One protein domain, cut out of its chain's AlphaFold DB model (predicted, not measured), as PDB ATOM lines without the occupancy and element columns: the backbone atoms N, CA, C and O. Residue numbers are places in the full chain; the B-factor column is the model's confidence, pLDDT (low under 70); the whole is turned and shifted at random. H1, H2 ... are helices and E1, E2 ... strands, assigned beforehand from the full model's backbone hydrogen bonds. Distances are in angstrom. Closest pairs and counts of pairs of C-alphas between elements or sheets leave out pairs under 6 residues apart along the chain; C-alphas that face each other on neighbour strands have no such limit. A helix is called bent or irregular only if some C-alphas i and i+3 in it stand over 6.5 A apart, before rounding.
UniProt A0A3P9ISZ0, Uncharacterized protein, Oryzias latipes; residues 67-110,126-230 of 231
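This is residues 67 to 110 and 126 to 230 of the 231 residues of an uncharacterized protein of Oryzias latipes (UniProt A0A3P9ISZ0). A twisted, curled sheet of six strands runs through the body in three layers, helices on both faces of a sheet, with H3 and H5 over one face and H6 over the other. Beyond H3, H1 and H2 lie side by side, H2 farthest out and off the sheet. The printed part has 149 residues with six named helices and six named strands, in the order E1 H1 E2 E3 H2 H3 E4 E5 H4 H5 H6 E6. The sheet is mixed, ordered E1 E2 E3 E4 E5 E6, and the class is mixed, helices and strands. The whole is compact, with a radius of gyration of the C-alphas of 15.5 A and spans of 44 by 42 by 33 A.

Start at edge strand E1, residues 69 to 73, antiparallel to E2, residues 86 to 91, with N 70 and O 89 at 2.9 A. E3, residues 98 to 108, forms a hairpin with E2; look for N 88 and O 102 at 2.8 A. E4, residues 156 to 163, is parallel to E3, with N 103 and O 157 at 2.8 A. E5, residues 172 to 177, forms a hairpin with E4, with N 160 and O 175 at 3.0 A. Edge strand E6, residues 225 to 229, is antiparallel to E5, with N 174 and O 228 at 2.9 A. H3, residues 141 to 152, is on the sheet at a height of 8.9 A and runs along the strands, at 7 degrees to E4 on the local plane; their closest C-alphas are those of Cys 149 and Cys 156, 5.0 A apart. H5, residues 192 to 201, runs across the strands, at 87 degrees to E4 on the local plane; its closest C-alpha to E5 is that of Ile 195, 7.2 A from that of Val 175. H6, residues 208 to 216, is on the opposite face from H3, and its closest C-alpha to E6 is that of Pro 208, 6.9 A from that of Ile 228. H1, residues 76 to 82, only grazes the sheet and touches H3 at a steep tilt of 65 degrees, closest at the C-alphas of Leu 82 and Arg 144, 5.3 A. H2, residues 127 to 136, touches H1 at a shallow tilt of 19 degrees, the same way, closest at the C-alphas of Glu 77 and Ile 129, 5.5 A. H4, residues 180 to 183, only just touches residues 146 to 150 of H3, with 3 pairs of C-alphas within 8 A, the closest those of Val 146 and Phe 180, 6.7 A. Every O i to N i+4 pair is within hydrogen-bond range in H1, H2, H3 and H6; H5 has 2 of 6, beside 6 of 7 O i to N i+3 pairs, and H4 is too short for an i+4 pair.

Find C-alpha 69 at (17.540, 52.991, 103.487), where E1 begins. From C-alpha 98 at (19.988, 48.478, 110.826), E3 runs 28.1 A; E4 runs 22.2 A, H3 17.2 A and H5 16.2 A. H5 is only just irregular, with C-alphas 198 and 201 at 6.6 A. E6 ends at C-alpha 229, (-2.234, 58.478, 102.809).

The C-alphas farthest apart, those of Glu 127 and Arg 203, are 46.8 A apart. Residues 111 to 125 are not printed, and C-alphas 110 and 126 stand 26.8 A apart across the cut. Of the links printed whole, none is long. Look for pLDDT under 70 at residue 110, residues 183 to 188 and residues 219 to 221; the mean of the printed part is 88.5.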
ATOM      1  N   ASP A  67      22.451  52.416 100.664       87.81
ATOM      2  CA  ASP A  67      23.398  52.628 101.766       87.81
ATOM      3  C   ASP A  67      22.824  53.425 102.953       87.81
ATOM      4  O   ASP A  67      23.498  53.597 103.972       87.81
ATOM      5  N   ILE A  68      21.601  53.945 102.830       90.75
ATOM      6  CA  ILE A  68      20.917  54.744 103.858       90.75
ATOM      7  C   ILE A  68      19.610  54.073 104.277       90.75
ATOM      8  O   ILE A  68      19.280  54.038 105.460       90.75
ATOM      9  N   PHE A  69      18.861  53.562 103.305       93.00
ATOM     10  CA  PHE A  69      17.540  52.991 103.487       93.00
ATOM     11  C   PHE A  69      17.404  51.743 102.613       93.00
ATOM     12  O   PHE A  69      17.133  51.817 101.413       93.00
ATOM     13  N   ASN A  70      17.640  50.587 103.223       94.06
ATOM     14  CA  ASN A  70      17.633  49.300 102.544       94.06
ATOM     15  C   ASN A  70      16.218  48.706 102.488       94.06
ATOM     16  O   ASN A  70      15.374  49.003 103.331       94.06
ATOM     17  N   CYS A  71      15.980  47.834 101.510       96.75
ATOM     18  CA  CYS A  71      14.753  47.069 101.353       96.75
ATOM     19  C   CYS A  71      15.076  45.588 101.187       96.75
ATOM     20  O   CYS A  71      15.788  45.199 100.264       96.75
ATOM     21  N   THR A  72      14.514  44.757 102.057       96.56
ATOM     22  CA  THR A  72      14.669  43.304 102.019       96.56
ATOM     23  C   THR A  72      13.304  42.662 101.833       96.56
ATOM     24  O   THR A  72      12.470  42.695 102.736       96.56
ATOM     25  N   ALA A  73      13.072  42.107 100.644       97.00
ATOM     26  CA  ALA A  73      11.883  41.322 100.343       97.00
ATOM     27  C   ALA A  73      11.929  39.994 101.107       97.00
ATOM     28  O   ALA A  73      12.961  39.321 101.095       97.00
ATOM     29  N   MET A  74      10.826  39.618 101.751       95.31
ATOM     30  CA  MET A  74      10.745  38.351 102.473       95.31
ATOM     31  C   MET A  74      10.498  37.197 101.504       95.31
ATOM     32  O   MET A  74       9.697  37.322 100.572       95.31
ATOM     33  N   THR A  75      11.153  36.058 101.741       93.62
ATOM     34  CA  THR A  75      10.814  34.811 101.039       93.62
ATOM     35  C   THR A  75       9.411  34.341 101.437       93.62
ATOM     36  O   THR A  75       8.913  34.743 102.491       93.62
ATOM     37  N   PRO A  76       8.760  33.459 100.660       91.94
ATOM     38  CA  PRO A  76       7.446  32.934 101.028       91.94
ATOM     39  C   PRO A  76       7.411  32.299 102.431       91.94
ATOM     40  O   PRO A  76       6.466  32.520 103.185       91.94
ATOM     41  N   GLU A  77       8.463  31.581 102.838       92.06
ATOM     42  CA  GLU A  77       8.598  31.044 104.198       92.06
ATOM     43  C   GLU A  77       8.650  32.153 105.254       92.06
ATOM     44  O   GLU A  77       7.976  32.066 106.281       92.06
ATOM     45  N   GLN A  78       9.428  33.209 105.005       94.25
ATOM     46  CA  GLN A  78       9.549  34.347 105.915       94.25
ATOM     47  C   GLN A  78       8.244  35.142 106.006       94.25
ATOM     48  O   GLN A  78       7.870  35.551 107.100       94.25
ATOM     49  N   GLN A  79       7.509  35.305 104.905       93.56
ATOM     50  CA  GLN A  79       6.181  35.927 104.912       93.56
ATOM     51  C   GLN A  79       5.204  35.138 105.791       93.56
ATOM     52  O   GLN A  79       4.429  35.717 106.554       93.56
ATOM     53  N   ILE A  80       5.267  33.804 105.742       92.00
ATOM     54  CA  ILE A  80       4.445  32.945 106.598       92.00
ATOM     55  C   ILE A  80       4.874  33.075 108.063       92.00
ATOM     56  O   ILE A  80       4.022  33.296 108.916       92.00
ATOM     57  N   LEU A  81       6.166  32.976 108.371       93.12
ATOM     58  CA  LEU A  81       6.652  33.000 109.754       93.12
ATOM     59  C   LEU A  81       6.500  34.375 110.414       93.12
ATOM     60  O   LEU A  81       6.012  34.469 111.538       93.12
ATOM     61  N   LEU A  82       6.909  35.429 109.710       94.50
ATOM     62  CA  LEU A  82       7.020  36.786 110.243       94.50
ATOM     63  C   LEU A  82       5.782  37.632 109.961       94.50
ATOM     64  O   LEU A  82       5.590  38.648 110.608       94.50
ATOM     65  N   GLY A  83       4.949  37.262 108.988       94.12
ATOM     66  CA  GLY A  83       3.773  38.045 108.603       94.12
ATOM     67  C   GLY A  83       4.063  39.346 107.842       94.12
ATOM     68  O   GLY A  83       3.129  40.102 107.590       94.12
ATOM     69  N   ALA A  84       5.319  39.601 107.468       96.81
ATOM     70  CA  ALA A  84       5.742  40.773 106.702       96.81
ATOM     71  C   ALA A  84       6.089  40.394 105.254       96.81
ATOM     72  O   ALA A  84       6.750  39.384 105.021       96.81
ATOM     73  N   ASP A  85       5.694  41.228 104.293       96.44
ATOM     74  CA  ASP A  85       6.034  41.083 102.874       96.44
ATOM     75  C   ASP A  85       7.470  41.551 102.582       96.44
ATOM     76  O   ASP A  85       8.193  40.948 101.786       96.44
ATOM     77  N   TRP A  86       7.904  42.627 103.241       98.12
ATOM     78  CA  TRP A  86       9.281  43.121 103.207       98.12
ATOM     79  C   TRP A  86       9.613  43.908 104.473       98.12
ATOM     80  O   TRP A  86       8.737  44.282 105.253       98.12
ATOM     81  N   VAL A  87      10.900  44.186 104.665       97.88
ATOM     82  CA  VAL A  87      11.389  45.101 105.698       97.88
ATOM     83  C   VAL A  87      12.176  46.222 105.043       97.88
ATOM     84  O   VAL A  87      13.056  45.987 104.212       97.88
ATOM     85  N   TRP A  88      11.874  47.451 105.444       97.88
ATOM     86  CA  TRP A  88      12.748  48.589 105.215       97.88
ATOM     87  C   TRP A  88      13.639  48.835 106.423       97.88
ATOM     88  O   TRP A  88      13.176  48.763 107.557       97.88
ATOM     89  N   ALA A  89      14.907  49.159 106.197       96.00
ATOM     90  CA  ALA A  89      15.866  49.399 107.267       96.00
ATOM     91  C   ALA A  89      16.612  50.715 107.053       96.00
ATOM     92  O   ALA A  89      17.274  50.902 106.034       96.00
ATOM     93  N   ILE A  90      16.548  51.603 108.044       93.94
ATOM     94  CA  ILE A  90      17.398  52.790 108.133       93.94
ATOM     95  C   ILE A  90      18.756  52.334 108.660       93.94
ATOM     96  O   ILE A  90      18.836  51.766 109.751       93.94
ATOM     97  N   LEU A  91      19.815  52.580 107.894       92.31
ATOM     98  CA  LEU A  91      21.159  52.120 108.216       92.31
ATOM     99  C   LEU A  91      21.954  53.187 108.970       92.31
ATOM    100  O   LEU A  91      21.935  54.372 108.629       92.31
ATOM    101  N   GLU A  92      22.690  52.759 109.990       88.12
ATOM    102  CA  GLU A  92      23.640  53.613 110.692       88.12
ATOM    103  C   GLU A  92      24.953  53.735 109.911       88.12
ATOM    104  O   GLU A  92      25.513  52.747 109.434       88.12
ATOM    105  N   LYS A  93      25.488  54.954 109.803       83.56
ATOM    106  CA  LYS A  93      26.826  55.182 109.244       83.56
ATOM    107  C   LYS A  93      27.864  55.219 110.373       83.56
ATOM    108  O   LYS A  93      27.608  55.874 111.380       83.56
ATOM    109  N   PRO A  94      29.048  54.599 110.205       85.00
ATOM    110  CA  PRO A  94      29.539  53.910 109.004       85.00
ATOM    111  C   PRO A  94      29.271  52.392 108.980       85.00
ATOM    112  O   PRO A  94      29.621  51.741 108.001       85.00
ATOM    113  N   THR A  95      28.697  51.817 110.040       86.50
ATOM    114  CA  THR A  95      28.601  50.359 110.247       86.50
ATOM    115  C   THR A  95      27.678  49.647 109.258       86.50
ATOM    116  O   THR A  95      27.820  48.445 109.061       86.50
ATOM    117  N   LYS A  96      26.744  50.379 108.636       86.12
ATOM    118  CA  LYS A  96      25.636  49.865 107.814       86.12
ATOM    119  C   LYS A  96      24.709  48.902 108.566       86.12
ATOM    120  O   LYS A  96      23.935  48.181 107.941       86.12
ATOM    121  N   ASN A  97      24.745  48.915 109.897       88.81
ATOM    122  CA  ASN A  97      23.823  48.126 110.703       88.81
ATOM    123  C   ASN A  97      22.423  48.762 110.680       88.81
ATOM    124  O   ASN A  97      22.319  49.993 110.695       88.81
ATOM    125  N   PRO A  98      21.341  47.962 110.673       90.56
ATOM    126  CA  PRO A  98      19.988  48.478 110.826       90.56
ATOM    127  C   PRO A  98      19.843  49.192 112.170       90.56
ATOM    128  O   PRO A  98      19.937  48.569 113.224       90.56
ATOM    129  N   LYS A  99      19.603  50.501 112.130       91.31
ATOM    130  CA  LYS A  99      19.278  51.303 113.312       91.31
ATOM    131  C   LYS A  99      17.794  51.242 113.635       91.31
ATOM    132  O   LYS A  99      17.401  51.197 114.791       91.31
ATOM    133  N   THR A 100      16.968  51.294 112.599       92.81
ATOM    134  CA  THR A 100      15.512  51.309 112.718       92.81
ATOM    135  C   THR A 100      14.927  50.528 111.562       92.81
ATOM    136  O   THR A 100      15.391  50.662 110.429       92.81
ATOM    137  N   GLN A 101      13.914  49.719 111.839       95.62
ATOM    138  CA  GLN A 101      13.290  48.837 110.863       95.62
ATOM    139  C   GLN A 101      11.801  49.141 110.734       95.62
ATOM    140  O   GLN A 101      11.147  49.552 111.688       95.62
ATOM    141  N   ILE A 102      11.267  48.948 109.537       97.62
ATOM    142  CA  ILE A 102       9.849  49.053 109.229       97.62
ATOM    143  C   ILE A 102       9.466  47.741 108.553       97.62
ATOM    144  O   ILE A 102       9.790  47.532 107.384       97.62
ATOM    145  N   ALA A 103       8.823  46.846 109.294       98.00
ATOM    146  CA  ALA A 103       8.200  45.659 108.732       98.00
ATOM    147  C   ALA A 103       6.920  46.079 108.019       98.00
ATOM    148  O   ALA A 103       6.108  46.807 108.590       98.00
ATOM    149  N   VAL A 104       6.759  45.662 106.770       98.25
ATOM    150  CA  VAL A 104       5.630  46.072 105.947       98.25
ATOM    151  C   VAL A 104       4.799  44.862 105.568       98.25
ATOM    152  O   VAL A 104       5.333  43.867 105.085       98.25
ATOM    153  N   GLN A 105       3.489  44.979 105.750       96.94
ATOM    154  CA  GLN A 105       2.507  44.016 105.274       96.94
ATOM    155  C   GLN A 105       1.450  44.724 104.435       96.94
ATOM    156  O   GLN A 105       0.906  45.749 104.845       96.94
ATOM    157  N   VAL A 106       1.113  44.152 103.286       95.69
ATOM    158  CA  VAL A 106       0.062  44.639 102.396       95.69
ATOM    159  C   VAL A 106      -1.246  43.904 102.670       95.69
ATOM    160  O   VAL A 106      -1.377  42.694 102.502       95.69
ATOM    161  N   LEU A 107      -2.259  44.672 103.047       92.31
ATOM    162  CA  LEU A 107      -3.635  44.253 103.241       92.31
ATOM    163  C   LEU A 107      -4.471  44.682 102.029       92.31
ATOM    164  O   LEU A 107      -4.933  45.818 101.920       92.31
ATOM    165  N   HIS A 108      -4.692  43.749 101.111       88.19
ATOM    166  CA  HIS A 108      -5.522  43.949  99.915       88.19
ATOM    167  C   HIS A 108      -7.004  43.984 100.255       88.19
ATOM    168  O   HIS A 108      -7.403  43.368 101.234       88.19
ATOM    169  N   LEU A 109      -7.846  44.665  99.480       80.75
ATOM    170  CA  LEU A 109      -9.298  44.612  99.688       80.75
ATOM    171  C   LEU A 109      -9.813  43.162  99.730       80.75
ATOM    172  O   LEU A 109      -9.394  42.359  98.897       80.75
ATOM    173  N   PRO A 110     -10.719  42.810 100.664       69.50
ATOM    174  CA  PRO A 110     -11.367  41.510 100.620       69.50
ATOM    175  C   PRO A 110     -12.147  41.417  99.307       69.50
ATOM    176  O   PRO A 110     -12.927  42.316  98.973       69.50
ATOM    177  N   SER A 126       6.210  22.963  99.146       85.62
ATOM    178  CA  SER A 126       7.471  22.431  99.670       85.62
ATOM    179  C   SER A 126       7.375  22.153 101.175       85.62
ATOM    180  O   SER A 126       6.613  22.788 101.914       85.62
ATOM    181  N   GLU A 127       8.189  21.215 101.658       87.50
ATOM    182  CA  GLU A 127       8.261  20.883 103.084       87.50
ATOM    183  C   GLU A 127       8.572  22.120 103.947       87.50
ATOM    184  O   GLU A 127       7.957  22.304 104.997       87.50
ATOM    185  N   SER A 128       9.432  23.027 103.460       86.62
ATOM    186  CA  SER A 128       9.764  24.297 104.126       86.62
ATOM    187  C   SER A 128       8.532  25.165 104.396       86.62
ATOM    188  O   SER A 128       8.352  25.668 105.507       86.62
ATOM    189  N   ILE A 129       7.641  25.287 103.412       88.12
ATOM    190  CA  ILE A 129       6.409  26.071 103.514       88.12
ATOM    191  C   ILE A 129       5.434  25.420 104.493       88.12
ATOM    192  O   ILE A 129       4.830  26.106 105.317       88.12
ATOM    193  N   ARG A 130       5.313  24.088 104.463       86.69
ATOM    194  CA  ARG A 130       4.467  23.349 105.412       86.69
ATOM    195  C   ARG A 130       4.953  23.513 106.851       86.69
ATOM    196  O   ARG A 130       4.132  23.726 107.740       86.69
ATOM    197  N   MET A 131       6.264  23.458 107.080       88.44
ATOM    198  CA  MET A 131       6.850  23.699 108.402       88.44
ATOM    199  C   MET A 131       6.575  25.125 108.892       88.44
ATOM    200  O   MET A 131       6.108  25.300 110.016       88.44
ATOM    201  N   ALA A 132       6.773  26.131 108.035       87.25
ATOM    202  CA  ALA A 132       6.465  27.523 108.360       87.25
ATOM    203  C   ALA A 132       4.988  27.718 108.752       87.25
ATOM    204  O   ALA A 132       4.674  28.413 109.723       87.25
ATOM    205  N   TRP A 133       4.063  27.068 108.040       87.38
ATOM    206  CA  TRP A 133       2.638  27.077 108.380       87.38
ATOM    207  C   TRP A 133       2.341  26.422 109.727       87.38
ATOM    208  O   TRP A 133       1.562  26.960 110.511       87.38
ATOM    209  N   MET A 134       2.960  25.276 110.010       87.00
ATOM    210  CA  MET A 134       2.756  24.555 111.268       87.00
ATOM    211  C   MET A 134       3.224  25.366 112.477       87.00
ATOM    212  O   MET A 134       2.498  25.429 113.471       87.00
ATOM    213  N   GLU A 135       4.376  26.029 112.371       86.50
ATOM    214  CA  GLU A 135       4.917  26.901 113.423       86.50
ATOM    215  C   GLU A 135       4.020  28.125 113.660       86.50
ATOM    216  O   GLU A 135       3.763  28.544 114.788       86.50
ATOM    217  N   SER A 136       3.461  28.673 112.582       83.88
ATOM    218  CA  SER A 136       2.702  29.924 112.601       83.88
ATOM    219  C   SER A 136       1.185  29.755 112.793       83.88
ATOM    220  O   SER A 136       0.454  30.749 112.815       83.88
ATOM    221  N   ARG A 137       0.693  28.519 112.968       85.00
ATOM    222  CA  ARG A 137      -0.743  28.158 112.932       85.00
ATOM    223  C   ARG A 137      -1.619  28.828 113.993       85.00
ATOM    224  O   ARG A 137      -2.825  28.947 113.812       85.00
ATOM    225  N   ASN A 138      -1.028  29.208 115.126       86.25
ATOM    226  CA  ASN A 138      -1.773  29.717 116.281       86.25
ATOM    227  C   ASN A 138      -2.057  31.222 116.192       86.25
ATOM    228  O   ASN A 138      -2.794  31.746 117.025       86.25
ATOM    229  N   LYS A 139      -1.453  31.912 115.220       86.31
ATOM    230  CA  LYS A 139      -1.487  33.368 115.093       86.31
ATOM    231  C   LYS A 139      -1.871  33.761 113.679       86.31
ATOM    232  O   LYS A 139      -1.434  33.142 112.706       86.31
ATOM    233  N   ASN A 140      -2.681  34.804 113.563       89.38
ATOM    234  CA  ASN A 140      -2.990  35.369 112.259       89.38
ATOM    235  C   ASN A 140      -1.804  36.197 111.731       89.38
ATOM    236  O   ASN A 140      -0.883  36.538 112.468       89.38
ATOM    237  N   VAL A 141      -1.816  36.522 110.439       90.31
ATOM    238  CA  VAL A 141      -0.665  37.158 109.782       90.31
ATOM    239  C   VAL A 141      -0.328  38.536 110.379       90.31
ATOM    240  O   VAL A 141       0.848  38.866 110.490       90.31
ATOM    241  N   CYS A 142      -1.329  39.317 110.805       92.12
ATOM    242  CA  CYS A 142      -1.115  40.628 111.426       92.12
ATOM    243  C   CYS A 142      -0.479  40.500 112.819       92.12
ATOM    244  O   CYS A 142       0.450  41.240 113.133       92.12
ATOM    245  N   GLU A 143      -0.941  39.538 113.631       92.38
ATOM    246  CA  GLU A 143      -0.331  39.217 114.934       92.38
ATOM    247  C   GLU A 143       1.148  38.865 114.768       92.38
ATOM    248  O   GLU A 143       1.985  39.412 115.476       92.38
ATOM    249  N   ARG A 144       1.483  38.032 113.774       93.31
ATOM    250  CA  ARG A 144       2.875  37.626 113.519       93.31
ATOM    251  C   ARG A 144       3.784  38.801 113.175       93.31
ATOM    252  O   ARG A 144       4.892  38.857 113.700       93.31
ATOM    253  N   MET A 145       3.315  39.752 112.362       94.94
ATOM    254  CA  MET A 145       4.109  40.946 112.053       94.94
ATOM    255  C   MET A 145       4.338  41.807 113.293       94.94
ATOM    256  O   MET A 145       5.436  42.327 113.485       94.94
ATOM    257  N   VAL A 146       3.329  41.941 114.153       93.56
ATOM    258  CA  VAL A 146       3.486  42.711 115.389       93.56
ATOM    259  C   VAL A 146       4.413  42.001 116.371       93.56
ATOM    260  O   VAL A 146       5.335  42.641 116.865       93.56
ATOM    261  N   ASP A 147       4.276  40.687 116.565       92.75
ATOM    262  CA  ASP A 147       5.214  39.897 117.373       92.75
ATOM    263  C   ASP A 147       6.653  40.017 116.859       92.75
ATOM    264  O   ASP A 147       7.589  40.157 117.648       92.75
ATOM    265  N   PHE A 148       6.840  39.985 115.535       93.44
ATOM    266  CA  PHE A 148       8.141  40.188 114.910       93.44
ATOM    267  C   PHE A 148       8.718  41.562 115.273       93.44
ATOM    268  O   PHE A 148       9.846  41.636 115.769       93.44
ATOM    269  N   CYS A 149       7.950  42.643 115.112       93.62
ATOM    270  CA  CYS A 149       8.386  43.980 115.515       93.62
ATOM    271  C   CYS A 149       8.709  44.058 117.014       93.62
ATOM    272  O   CYS A 149       9.766  44.567 117.385       93.62
ATOM    273  N   THR A 150       7.859  43.493 117.869       91.69
ATOM    274  CA  THR A 150       8.049  43.483 119.325       91.69
ATOM    275  C   THR A 150       9.284  42.688 119.742       91.69
ATOM    276  O   THR A 150       9.986  43.101 120.664       91.69
ATOM    277  N   SER A 151       9.612  41.602 119.034       92.00
ATOM    278  CA  SER A 151      10.829  40.814 119.279       92.00
ATOM    279  C   SER A 151      12.121  41.579 118.967       92.00
ATOM    280  O   SER A 151      13.142  41.341 119.610       92.00
ATOM    281  N   ILE A 152      12.074  42.521 118.018       90.88
ATOM    282  CA  ILE A 152      13.186  43.435 117.718       90.88
ATOM    283  C   ILE A 152      13.237  44.571 118.750       90.88
ATOM    284  O   ILE A 152      14.316  45.023 119.130       90.88
ATOM    285  N   GLY A 153      12.074  45.021 119.218       88.69
ATOM    286  CA  GLY A 153      11.926  46.074 120.214       88.69
ATOM    287  C   GLY A 153      11.476  47.404 119.610       88.69
ATOM    288  O   GLY A 153      10.928  47.475 118.512       88.69
ATOM    289  N   LYS A 154      11.699  48.496 120.349       85.56
ATOM    290  CA  LYS A 154      11.113  49.820 120.052       85.56
ATOM    291  C   LYS A 154      11.586  50.458 118.743       85.56
ATOM    292  O   LYS A 154      10.917  51.370 118.248       85.56
ATOM    293  N   ASP A 155      12.700  49.977 118.198       89.75
ATOM    294  CA  ASP A 155      13.286  50.418 116.932       89.75
ATOM    295  C   ASP A 155      12.695  49.705 115.705       89.75
ATOM    296  O   ASP A 155      13.147  49.935 114.582       89.75
ATOM    297  N   CYS A 156      11.675  48.861 115.886       94.12
ATOM    298  CA  CYS A 156      10.930  48.252 114.792       94.12
ATOM    299  C   CYS A 156       9.486  48.756 114.746       94.12
ATOM    300  O   CYS A 156       8.766  48.748 115.744       94.12
ATOM    301  N   TYR A 157       9.053  49.182 113.564       95.62
ATOM    302  CA  TYR A 157       7.692  49.623 113.292       95.62
ATOM    303  C   TYR A 157       6.986  48.597 112.414       95.62
ATOM    304  O   TYR A 157       7.541  48.157 111.412       95.62
ATOM    305  N   ALA A 158       5.741  48.284 112.743       96.88
ATOM    306  CA  ALA A 158       4.839  47.577 111.851       96.88
ATOM    307  C   ALA A 158       4.093  48.605 110.991       96.88
ATOM    308  O   ALA A 158       3.470  49.531 111.518       96.88
ATOM    309  N   LEU A 159       4.159  48.450 109.672       97.75
ATOM    310  CA  LEU A 159       3.414  49.227 108.691       97.75
ATOM    311  C   LEU A 159       2.447  48.306 107.953       97.75
ATOM    312  O   LEU A 159       2.851  47.477 107.143       97.75
ATOM    313  N   PHE A 160       1.157  48.507 108.179       96.88
ATOM    314  CA  PHE A 160       0.118  47.868 107.384       96.88
ATOM    315  C   PHE A 160      -0.258  48.791 106.229       96.88
ATOM    316  O   PHE A 160      -0.806  49.867 106.470       96.88
ATOM    317  N   LEU A 161       0.040  48.396 104.993       96.31
ATOM    318  CA  LEU A 161      -0.369  49.093 103.775       96.31
ATOM    319  C   LEU A 161      -1.712  48.562 103.287       96.31
ATOM    320  O   LEU A 161      -1.931  47.361 103.248       96.31
ATOM    321  N   PHE A 162      -2.596  49.449 102.859       94.75
ATOM    322  CA  PHE A 162      -3.901  49.114 102.306       94.75
ATOM    323  C   PHE A 162      -3.938  49.544 100.853       94.75
ATOM    324  O   PHE A 162      -3.931  50.741 100.560       94.75
ATOM    325  N   PHE A 163      -3.969  48.570  99.949       93.19
ATOM    326  CA  PHE A 163      -4.145  48.822  98.522       93.19
ATOM    327  C   PHE A 163      -5.639  48.910  98.233       93.19
ATOM    328  O   PHE A 163      -6.315  47.901  98.024       93.19
ATOM    329  N   GLY A 164      -6.151  50.138  98.310       86.12
ATOM    330  CA  GLY A 164      -7.574  50.419  98.300       86.12
ATOM    331  C   GLY A 164      -8.251  50.170  99.652       86.12
ATOM    332  O   GLY A 164      -7.893  49.288 100.436       86.12
ATOM    333  N   ARG A 165      -9.291  50.960  99.918       84.62
ATOM    334  CA  ARG A 165     -10.244  50.802 101.026       84.62
ATOM    335  C   ARG A 165     -11.666  50.695 100.480       84.62
ATOM    336  O   ARG A 165     -11.939  51.095  99.355       84.62
ATOM    337  N   MET A 166     -12.591  50.139 101.265       78.00
ATOM    338  CA  MET A 166     -13.969  49.899 100.805       78.00
ATOM    339  C   MET A 166     -14.671  51.171 100.306       78.00
ATOM    340  O   MET A 166     -15.424  51.109  99.336       78.00
ATOM    341  N   GLU A 167     -14.387  52.303 100.950       80.75
ATOM    342  CA  GLU A 167     -14.920  53.631 100.615       80.75
ATOM    343  C   GLU A 167     -14.041  54.399  99.613       80.75
ATOM    344  O   GLU A 167     -14.512  55.346  98.994       80.75
ATOM    345  N   ASP A 168     -12.782  53.991  99.441       86.06
ATOM    346  CA  ASP A 168     -11.797  54.661  98.589       86.06
ATOM    347  C   ASP A 168     -10.810  53.628  98.024       86.06
ATOM    348  O   ASP A 168      -9.739  53.373  98.579       86.06
ATOM    349  N   LYS A 169     -11.234  52.951  96.954       86.50
ATOM    350  CA  LYS A 169     -10.523  51.796  96.376       86.50
ATOM    351  C   LYS A 169      -9.279  52.180  95.583       86.50
ATOM    352  O   LYS A 169      -8.466  51.318  95.275       86.50
ATOM    353  N   GLU A 170      -9.173  53.451  95.230       86.25
ATOM    354  CA  GLU A 170      -8.182  53.962  94.292       86.25
ATOM    355  C   GLU A 170      -6.926  54.435  95.028       86.25
ATOM    356  O   GLU A 170      -5.844  54.476  94.451       86.25
ATOM    357  N   ASN A 171      -7.051  54.761  96.314       90.75
ATOM    358  CA  ASN A 171      -5.958  55.294  97.110       90.75
ATOM    359  C   ASN A 171      -5.255  54.228  97.955       90.75
ATOM    360  O   ASN A 171      -5.821  53.196  98.332       90.75
ATOM    361  N   ILE A 172      -3.993  54.513  98.272       94.69
ATOM    362  CA  ILE A 172      -3.157  53.661  99.115       94.69
ATOM    363  C   ILE A 172      -3.004  54.320 100.476       94.69
ATOM    364  O   ILE A 172      -2.572  55.469 100.599       94.69
ATOM    365  N   TYR A 173      -3.336  53.565 101.514       95.19
ATOM    366  CA  TYR A 173      -3.269  54.021 102.896       95.19
ATOM    367  C   TYR A 173      -2.292  53.178 103.694       95.19
ATOM    368  O   TYR A 173      -1.915  52.088 103.277       95.19
ATOM    369  N   GLY A 174      -1.925  53.645 104.880       95.69
ATOM    370  CA  GLY A 174      -1.287  52.763 105.837       95.69
ATOM    371  C   GLY A 174      -1.418  53.199 107.276       95.69
ATOM    372  O   GLY A 174      -1.750  54.346 107.575       95.69
ATOM    373  N   VAL A 175      -1.153  52.248 108.163       95.62
ATOM    374  CA  VAL A 175      -1.061  52.466 109.605       95.62
ATOM    375  C   VAL A 175       0.314  51.997 110.049       95.62
ATOM    376  O   VAL A 175       0.630  50.813 109.942       95.62
ATOM    377  N   LEU A 176       1.130  52.936 110.520       96.12
ATOM    378  CA  LEU A 176       2.449  52.676 111.084       96.12
ATOM    379  C   LEU A 176       2.350  52.715 112.607       96.12
ATOM    380  O   LEU A 176       1.879  53.716 113.145       96.12
ATOM    381  N   SER A 177       2.851  51.703 113.310       93.88
ATOM    382  CA  SER A 177       3.018  51.772 114.764       93.88
ATOM    383  C   SER A 177       4.155  50.888 115.264       93.88
ATOM    384  O   SER A 177       4.399  49.817 114.718       93.88
ATOM    385  N   ASN A 178       4.832  51.320 116.327       91.62
ATOM    386  CA  ASN A 178       5.753  50.480 117.107       91.62
ATOM    387  C   ASN A 178       5.141  50.029 118.445       91.62
ATOM    388  O   ASN A 178       5.861  49.652 119.363       91.62
ATOM    389  N   ASN A 179       3.818  50.149 118.591       87.06
ATOM    390  CA  ASN A 179       3.127  49.925 119.858       87.06
ATOM    391  C   ASN A 179       1.734  49.298 119.673       87.06
ATOM    392  O   ASN A 179       0.797  49.613 120.408       87.06
ATOM    393  N   PHE A 180       1.562  48.443 118.662       82.81
ATOM    394  CA  PHE A 180       0.279  47.765 118.460       82.81
ATOM    395  C   PHE A 180      -0.101  46.885 119.656       82.81
ATOM    396  O   PHE A 180      -1.271  46.878 120.024       82.81
ATOM    397  N   ASP A 181       0.866  46.259 120.330       76.19
ATOM    398  CA  ASP A 181       0.606  45.415 121.503       76.19
ATOM    399  C   ASP A 181      -0.044  46.162 122.670       76.19
ATOM    400  O   ASP A 181      -0.908  45.613 123.344       76.19
ATOM    401  N   ALA A 182       0.303  47.431 122.902       74.06
ATOM    402  CA  ALA A 182      -0.364  48.213 123.944       74.06
ATOM    403  C   ALA A 182      -1.714  48.790 123.487       74.06
ATOM    404  O   ALA A 182      -2.532  49.176 124.323       74.06
ATOM    405  N   ALA A 183      -1.961  48.863 122.174       64.56
ATOM    406  CA  ALA A 183      -3.270  49.215 121.625       64.56
ATOM    407  C   ALA A 183      -4.268  48.043 121.718       64.56
ATOM    408  O   ALA A 183      -5.480  48.252 121.629       64.56
ATOM    409  N   ILE A 184      -3.777  46.822 121.957       65.81
ATOM    410  CA  ILE A 184      -4.595  45.680 122.350       65.81
ATOM    411  C   ILE A 184      -5.022  45.855 123.816       65.81
ATOM    412  O   ILE A 184      -4.256  45.633 124.753       65.81
ATOM    413  N   GLY A 185      -6.288  46.204 124.053       58.59
ATOM    414  CA  GLY A 185      -6.905  45.947 125.360       58.59
ATOM    415  C   GLY A 185      -6.955  44.436 125.653       58.59
ATOM    416  O   GLY A 185      -6.854  43.633 124.730       58.59
ATOM    417  N   LYS A 186      -7.184  44.033 126.913       47.47
ATOM    418  CA  LYS A 186      -7.105  42.642 127.440       47.47
ATOM    419  C   LYS A 186      -7.860  41.516 126.678       47.47
ATOM    420  O   LYS A 186      -7.814  40.381 127.135       47.47
ATOM    421  N   SER A 187      -8.566  41.772 125.571       49.94
ATOM    422  CA  SER A 187      -9.383  40.772 124.860       49.94
ATOM    423  C   SER A 187      -9.449  40.923 123.325       49.94
ATOM    424  O   SER A 187     -10.298  40.290 122.696       49.94
ATOM    425  N   SER A 188      -8.608  41.745 122.695       64.00
ATOM    426  CA  SER A 188      -8.694  42.014 121.243       64.00
ATOM    427  C   SER A 188      -7.572  41.316 120.470       64.00
ATOM    428  O   SER A 188      -6.422  41.372 120.883       64.00
ATOM    429  N   LYS A 189      -7.887  40.668 119.344       82.69
ATOM    430  CA  LYS A 189      -6.873  40.164 118.405       82.69
ATOM    431  C   LYS A 189      -6.421  41.297 117.488       82.69
ATOM    432  O   LYS A 189      -7.249  42.119 117.095       82.69
ATOM    433  N   ILE A 190      -5.139  41.328 117.122       85.94
ATOM    434  CA  ILE A 190      -4.676  42.205 116.039       85.94
ATOM    435  C   ILE A 190      -5.086  41.535 114.740       85.94
ATOM    436  O   ILE A 190      -4.445  40.598 114.281       85.94
ATOM    437  N   ASP A 191      -6.186  41.991 114.164       86.62
ATOM    438  CA  ASP A 191      -6.657  41.543 112.866       86.62
ATOM    439  C   ASP A 191      -6.862  42.735 111.929       86.62
ATOM    440  O   ASP A 191      -6.709  43.902 112.301       86.62
ATOM    441  N   ARG A 192      -7.237  42.438 110.686       87.38
ATOM    442  CA  ARG A 192      -7.544  43.462 109.690       87.38
ATOM    443  C   ARG A 192      -8.552  44.495 110.208       87.38
ATOM    444  O   ARG A 192      -8.349  45.686 110.000       87.38
ATOM    445  N   THR A 193      -9.623  44.055 110.867       87.69
ATOM    446  CA  THR A 193     -10.703  44.931 111.351       87.69
ATOM    447  C   THR A 193     -10.181  45.906 112.400       87.69
ATOM    448  O   THR A 193     -10.515  47.092 112.373       87.69
ATOM    449  N   PHE A 194      -9.334  45.419 113.308       88.62
ATOM    450  CA  PHE A 194      -8.650  46.232 114.300       88.62
ATOM    451  C   PHE A 194      -7.779  47.303 113.636       88.62
ATOM    452  O   PHE A 194      -7.908  48.478 113.980       88.62
ATOM    453  N   ILE A 195      -6.964  46.939 112.639       89.62
ATOM    454  CA  ILE A 195      -6.126  47.910 111.919       89.62
ATOM    455  C   ILE A 195      -6.986  48.915 111.134       89.62
ATOM    456  O   ILE A 195      -6.721  50.115 111.161       89.62
ATOM    457  N   GLU A 196      -8.066  48.473 110.488       88.94
ATOM    458  CA  GLU A 196      -8.967  49.366 109.750       88.94
ATOM    459  C   GLU A 196      -9.685  50.380 110.657       88.94
ATOM    460  O   GLU A 196     -10.015  51.487 110.218       88.94
ATOM    461  N   ASN A 197      -9.903  50.051 111.935       88.56
ATOM    462  CA  ASN A 197     -10.523  50.971 112.888       88.56
ATOM    463  C   ASN A 197      -9.671  52.220 113.152       88.56
ATOM    464  O   ASN A 197     -10.245  53.263 113.472       88.56
ATOM    465  N   PHE A 198      -8.350  52.171 112.938       87.75
ATOM    466  CA  PHE A 198      -7.502  53.364 113.029       87.75
ATOM    467  C   PHE A 198      -7.912  54.438 112.017       87.75
ATOM    468  O   PHE A 198      -7.726  55.617 112.287       87.75
ATOM    469  N   PHE A 199      -8.551  54.091 110.898       87.06
ATOM    470  CA  PHE A 199      -9.002  55.090 109.928       87.06
ATOM    471  C   PHE A 199     -10.312  55.793 110.315       87.06
ATOM    472  O   PHE A 199     -10.557  56.904 109.853       87.06
ATOM    473  N   LYS A 200     -11.163  55.184 111.154       82.94
ATOM    474  CA  LYS A 200     -12.542  55.661 111.414       82.94
ATOM    475  C   LYS A 200     -12.627  56.969 112.213       82.94
ATOM    476  O   LYS A 200     -13.694  57.570 112.278       82.94
ATOM    477  N   GLY A 201     -11.526  57.418 112.816       71.81
ATOM    478  CA  GLY A 201     -11.468  58.652 113.612       71.81
ATOM    479  C   GLY A 201     -10.514  59.722 113.079       71.81
ATOM    480  O   GLY A 201     -10.445  60.810 113.650       71.81
ATOM    481  N   TRP A 202      -9.768  59.437 112.009       77.31
ATOM    482  CA  TRP A 202      -8.695  60.316 111.549       77.31
ATOM    483  C   TRP A 202      -9.185  61.269 110.461       77.31
ATOM    484  O   TRP A 202      -9.676  60.854 109.415       77.31
ATOM    485  N   ARG A 203      -9.047  62.573 110.726       73.94
ATOM    486  CA  ARG A 203      -9.401  63.652 109.784       73.94
ATOM    487  C   ARG A 203      -8.218  64.133 108.947       73.94
ATOM    488  O   ARG A 203      -8.423  64.721 107.894       73.94
ATOM    489  N   HIS A 204      -7.001  63.901 109.429       85.94
ATOM    490  CA  HIS A 204      -5.764  64.314 108.779       85.94
ATOM    491  C   HIS A 204      -4.898  63.083 108.574       85.94
ATOM    492  O   HIS A 204      -4.725  62.301 109.501       85.94
ATOM    493  N   PHE A 205      -4.374  62.920 107.368       93.06
ATOM    494  CA  PHE A 205      -3.470  61.835 107.025       93.06
ATOM    495  C   PHE A 205      -2.064  62.397 106.893       93.06
ATOM    496  O   PHE A 205      -1.882  63.464 106.306       93.06
ATOM    497  N   HIS A 206      -1.085  61.668 107.412       95.38
ATOM    498  CA  HIS A 206       0.310  61.973 107.143       95.38
ATOM    499  C   HIS A 206       0.662  61.610 105.701       95.38
ATOM    500  O   HIS A 206       0.103  60.680 105.116       95.38
ATOM    501  N   THR A 207       1.631  62.326 105.155       95.38
ATOM    502  CA  THR A 207       2.286  62.018 103.884       95.38
ATOM    503  C   THR A 207       3.457  61.048 104.092       95.38
ATOM    504  O   THR A 207       3.990  60.947 105.206       95.38
ATOM    505  N   PRO A 208       3.949  60.377 103.034       94.81
ATOM    506  CA  PRO A 208       5.139  59.527 103.134       94.81
ATOM    507  C   PRO A 208       6.371  60.290 103.647       94.81
ATOM    508  O   PRO A 208       7.142  59.768 104.449       94.81
ATOM    509  N   SER A 209       6.525  61.561 103.261       95.19
ATOM    510  CA  SER A 209       7.594  62.434 103.760       95.19
ATOM    511  C   SER A 209       7.505  62.665 105.266       95.19
ATOM    512  O   SER A 209       8.517  62.593 105.961       95.19
ATOM    513  N   GLU A 210       6.310  62.946 105.786       94.94
ATOM    514  CA  GLU A 210       6.105  63.151 107.224       94.94
ATOM    515  C   GLU A 210       6.346  61.866 108.009       94.94
ATOM    516  O   GLU A 210       6.983  61.913 109.061       94.94
ATOM    517  N   MET A 211       5.905  60.723 107.475       95.50
ATOM    518  CA  MET A 211       6.170  59.406 108.050       95.50
ATOM    519  C   MET A 211       7.676  59.178 108.214       95.50
ATOM    520  O   MET A 211       8.155  58.989 109.333       95.50
ATOM    521  N   ILE A 212       8.442  59.267 107.123       94.62
ATOM    522  CA  ILE A 212       9.889  59.024 107.152       94.62
ATOM    523  C   ILE A 212      10.597  60.058 108.031       94.62
ATOM    524  O   ILE A 212      11.424  59.688 108.863       94.62
ATOM    525  N   ARG A 213      10.239  61.344 107.937       94.12
ATOM    526  CA  ARG A 213      10.830  62.391 108.783       94.12
ATOM    527  C   ARG A 213      10.606  62.122 110.270       94.12
ATOM    528  O   ARG A 213      11.525  62.317 111.060       94.12
ATOM    529  N   THR A 214       9.407  61.674 110.643       93.12
ATOM    530  CA  THR A 214       9.059  61.372 112.038       93.12
ATOM    531  C   THR A 214       9.898  60.215 112.567       93.12
ATOM    532  O   THR A 214      10.402  60.296 113.682       93.12
ATOM    533  N   ILE A 215      10.110  59.178 111.751       91.44
ATOM    534  CA  ILE A 215      10.963  58.039 112.105       91.44
ATOM    535  C   ILE A 215      12.430  58.485 112.246       91.44
ATOM    536  O   ILE A 215      13.060  58.186 113.256       91.44
ATOM    537  N   PHE A 216      12.963  59.255 111.290       88.88
ATOM    538  CA  PHE A 216      14.358  59.726 111.303       88.88
ATOM    539  C   PHE A 216      14.674  60.688 112.455       88.88
ATOM    540  O   PHE A 216      15.771  60.658 113.011       88.88
ATOM    541  N   ALA A 217      13.735  61.572 112.804       86.44
ATOM    542  CA  ALA A 217      13.927  62.563 113.861       86.44
ATOM    543  C   ALA A 217      13.823  61.963 115.272       86.44
ATOM    544  O   ALA A 217      14.127  62.643 116.259       86.44
ATOM    545  N   ARG A 218      13.377  60.710 115.384       80.69
ATOM    546  CA  ARG A 218      13.063  60.094 116.663       80.69
ATOM    547  C   ARG A 218      14.325  59.681 117.413       80.69
ATOM    548  O   ARG A 218      15.212  59.043 116.860       80.69
ATOM    549  N   LYS A 219      14.383  60.025 118.701       64.94
ATOM    550  CA  LYS A 219      15.512  59.730 119.605       64.94
ATOM    551  C   LYS A 219      15.165  58.723 120.724       64.94
ATOM    552  O   LYS A 219      15.836  58.740 121.740       64.94
ATOM    553  N   THR A 220      14.145  57.890 120.467       68.56
ATOM    554  CA  THR A 220      13.535  56.813 121.291       68.56
ATOM    555  C   THR A 220      12.952  57.199 122.660       68.56
ATOM    556  O   THR A 220      13.580  57.876 123.460       68.56
ATOM    557  N   ASP A 221      11.677  56.828 122.879       65.00
ATOM    558  CA  ASP A 221      11.233  55.738 123.783       65.00
ATOM    559  C   ASP A 221       9.688  55.630 123.849       65.00
ATOM    560  O   ASP A 221       9.136  54.642 124.342       65.00
ATOM    561  N   ASP A 222       9.004  56.639 123.303       74.56
ATOM    562  CA  ASP A 222       7.547  56.764 123.304       74.56
ATOM    563  C   ASP A 222       6.848  55.788 122.336       74.56
ATOM    564  O   ASP A 222       7.462  55.251 121.405       74.56
ATOM    565  N   PRO A 223       5.534  55.579 122.469       86.06
ATOM    566  CA  PRO A 223       4.728  54.951 121.429       86.06
ATOM    567  C   PRO A 223       4.457  55.919 120.268       86.06
ATOM    568  O   PRO A 223       4.193  57.101 120.482       86.06
ATOM    569  N   LEU A 224       4.534  55.436 119.027       90.81
ATOM    570  CA  LEU A 224       4.137  56.188 117.832       90.81
ATOM    571  C   LEU A 224       3.075  55.410 117.082       90.81
ATOM    572  O   LEU A 224       3.238  54.220 116.835       90.81
ATOM    573  N   THR A 225       2.025  56.103 116.660       92.31
ATOM    574  CA  THR A 225       1.076  55.590 115.680       92.31
ATOM    575  C   THR A 225       0.757  56.692 114.683       92.31
ATOM    576  O   THR A 225       0.368  57.788 115.081       92.31
ATOM    577  N   LEU A 226       0.941  56.404 113.398       94.00
ATOM    578  CA  LEU A 226       0.654  57.318 112.299       94.00
ATOM    579  C   LEU A 226      -0.327  56.657 111.339       94.00
ATOM    580  O   LEU A 226      -0.187  55.478 111.015       94.00
ATOM    581  N   VAL A 227      -1.283  57.440 110.849       95.12
ATOM    582  CA  VAL A 227      -2.158  57.056 109.741       95.12
ATOM    583  C   VAL A 227      -1.740  57.856 108.514       95.12
ATOM    584  O   VAL A 227      -1.673  59.085 108.554       95.12
ATOM    585  N   ILE A 228      -1.417  57.152 107.434       96.00
ATOM    586  CA  ILE A 228      -0.762  57.699 106.245       96.00
ATOM    587  C   ILE A 228      -1.682  57.538 105.036       96.00
ATOM    588  O   ILE A 228      -2.331  56.501 104.875       96.00
ATOM    589  N   LYS A 229      -1.714  58.558 104.176       95.12
ATOM    590  CA  LYS A 229      -2.234  58.478 102.809       95.12
ATOM    591  C   LYS A 229      -1.043  58.656 101.869       95.12
ATOM    592  O   LYS A 229      -0.362  59.677 101.916       95.12
ATOM    593  N   PHE A 230      -0.741  57.620 101.093       93.12
ATOM    594  CA  PHE A 230       0.449  57.576 100.240       93.12
ATOM    595  C   PHE A 230       0.220  58.226  98.876       93.12
ATOM    596  O   PHE A 230       1.170  58.716  98.267       93.12
TER     597      PHE A 230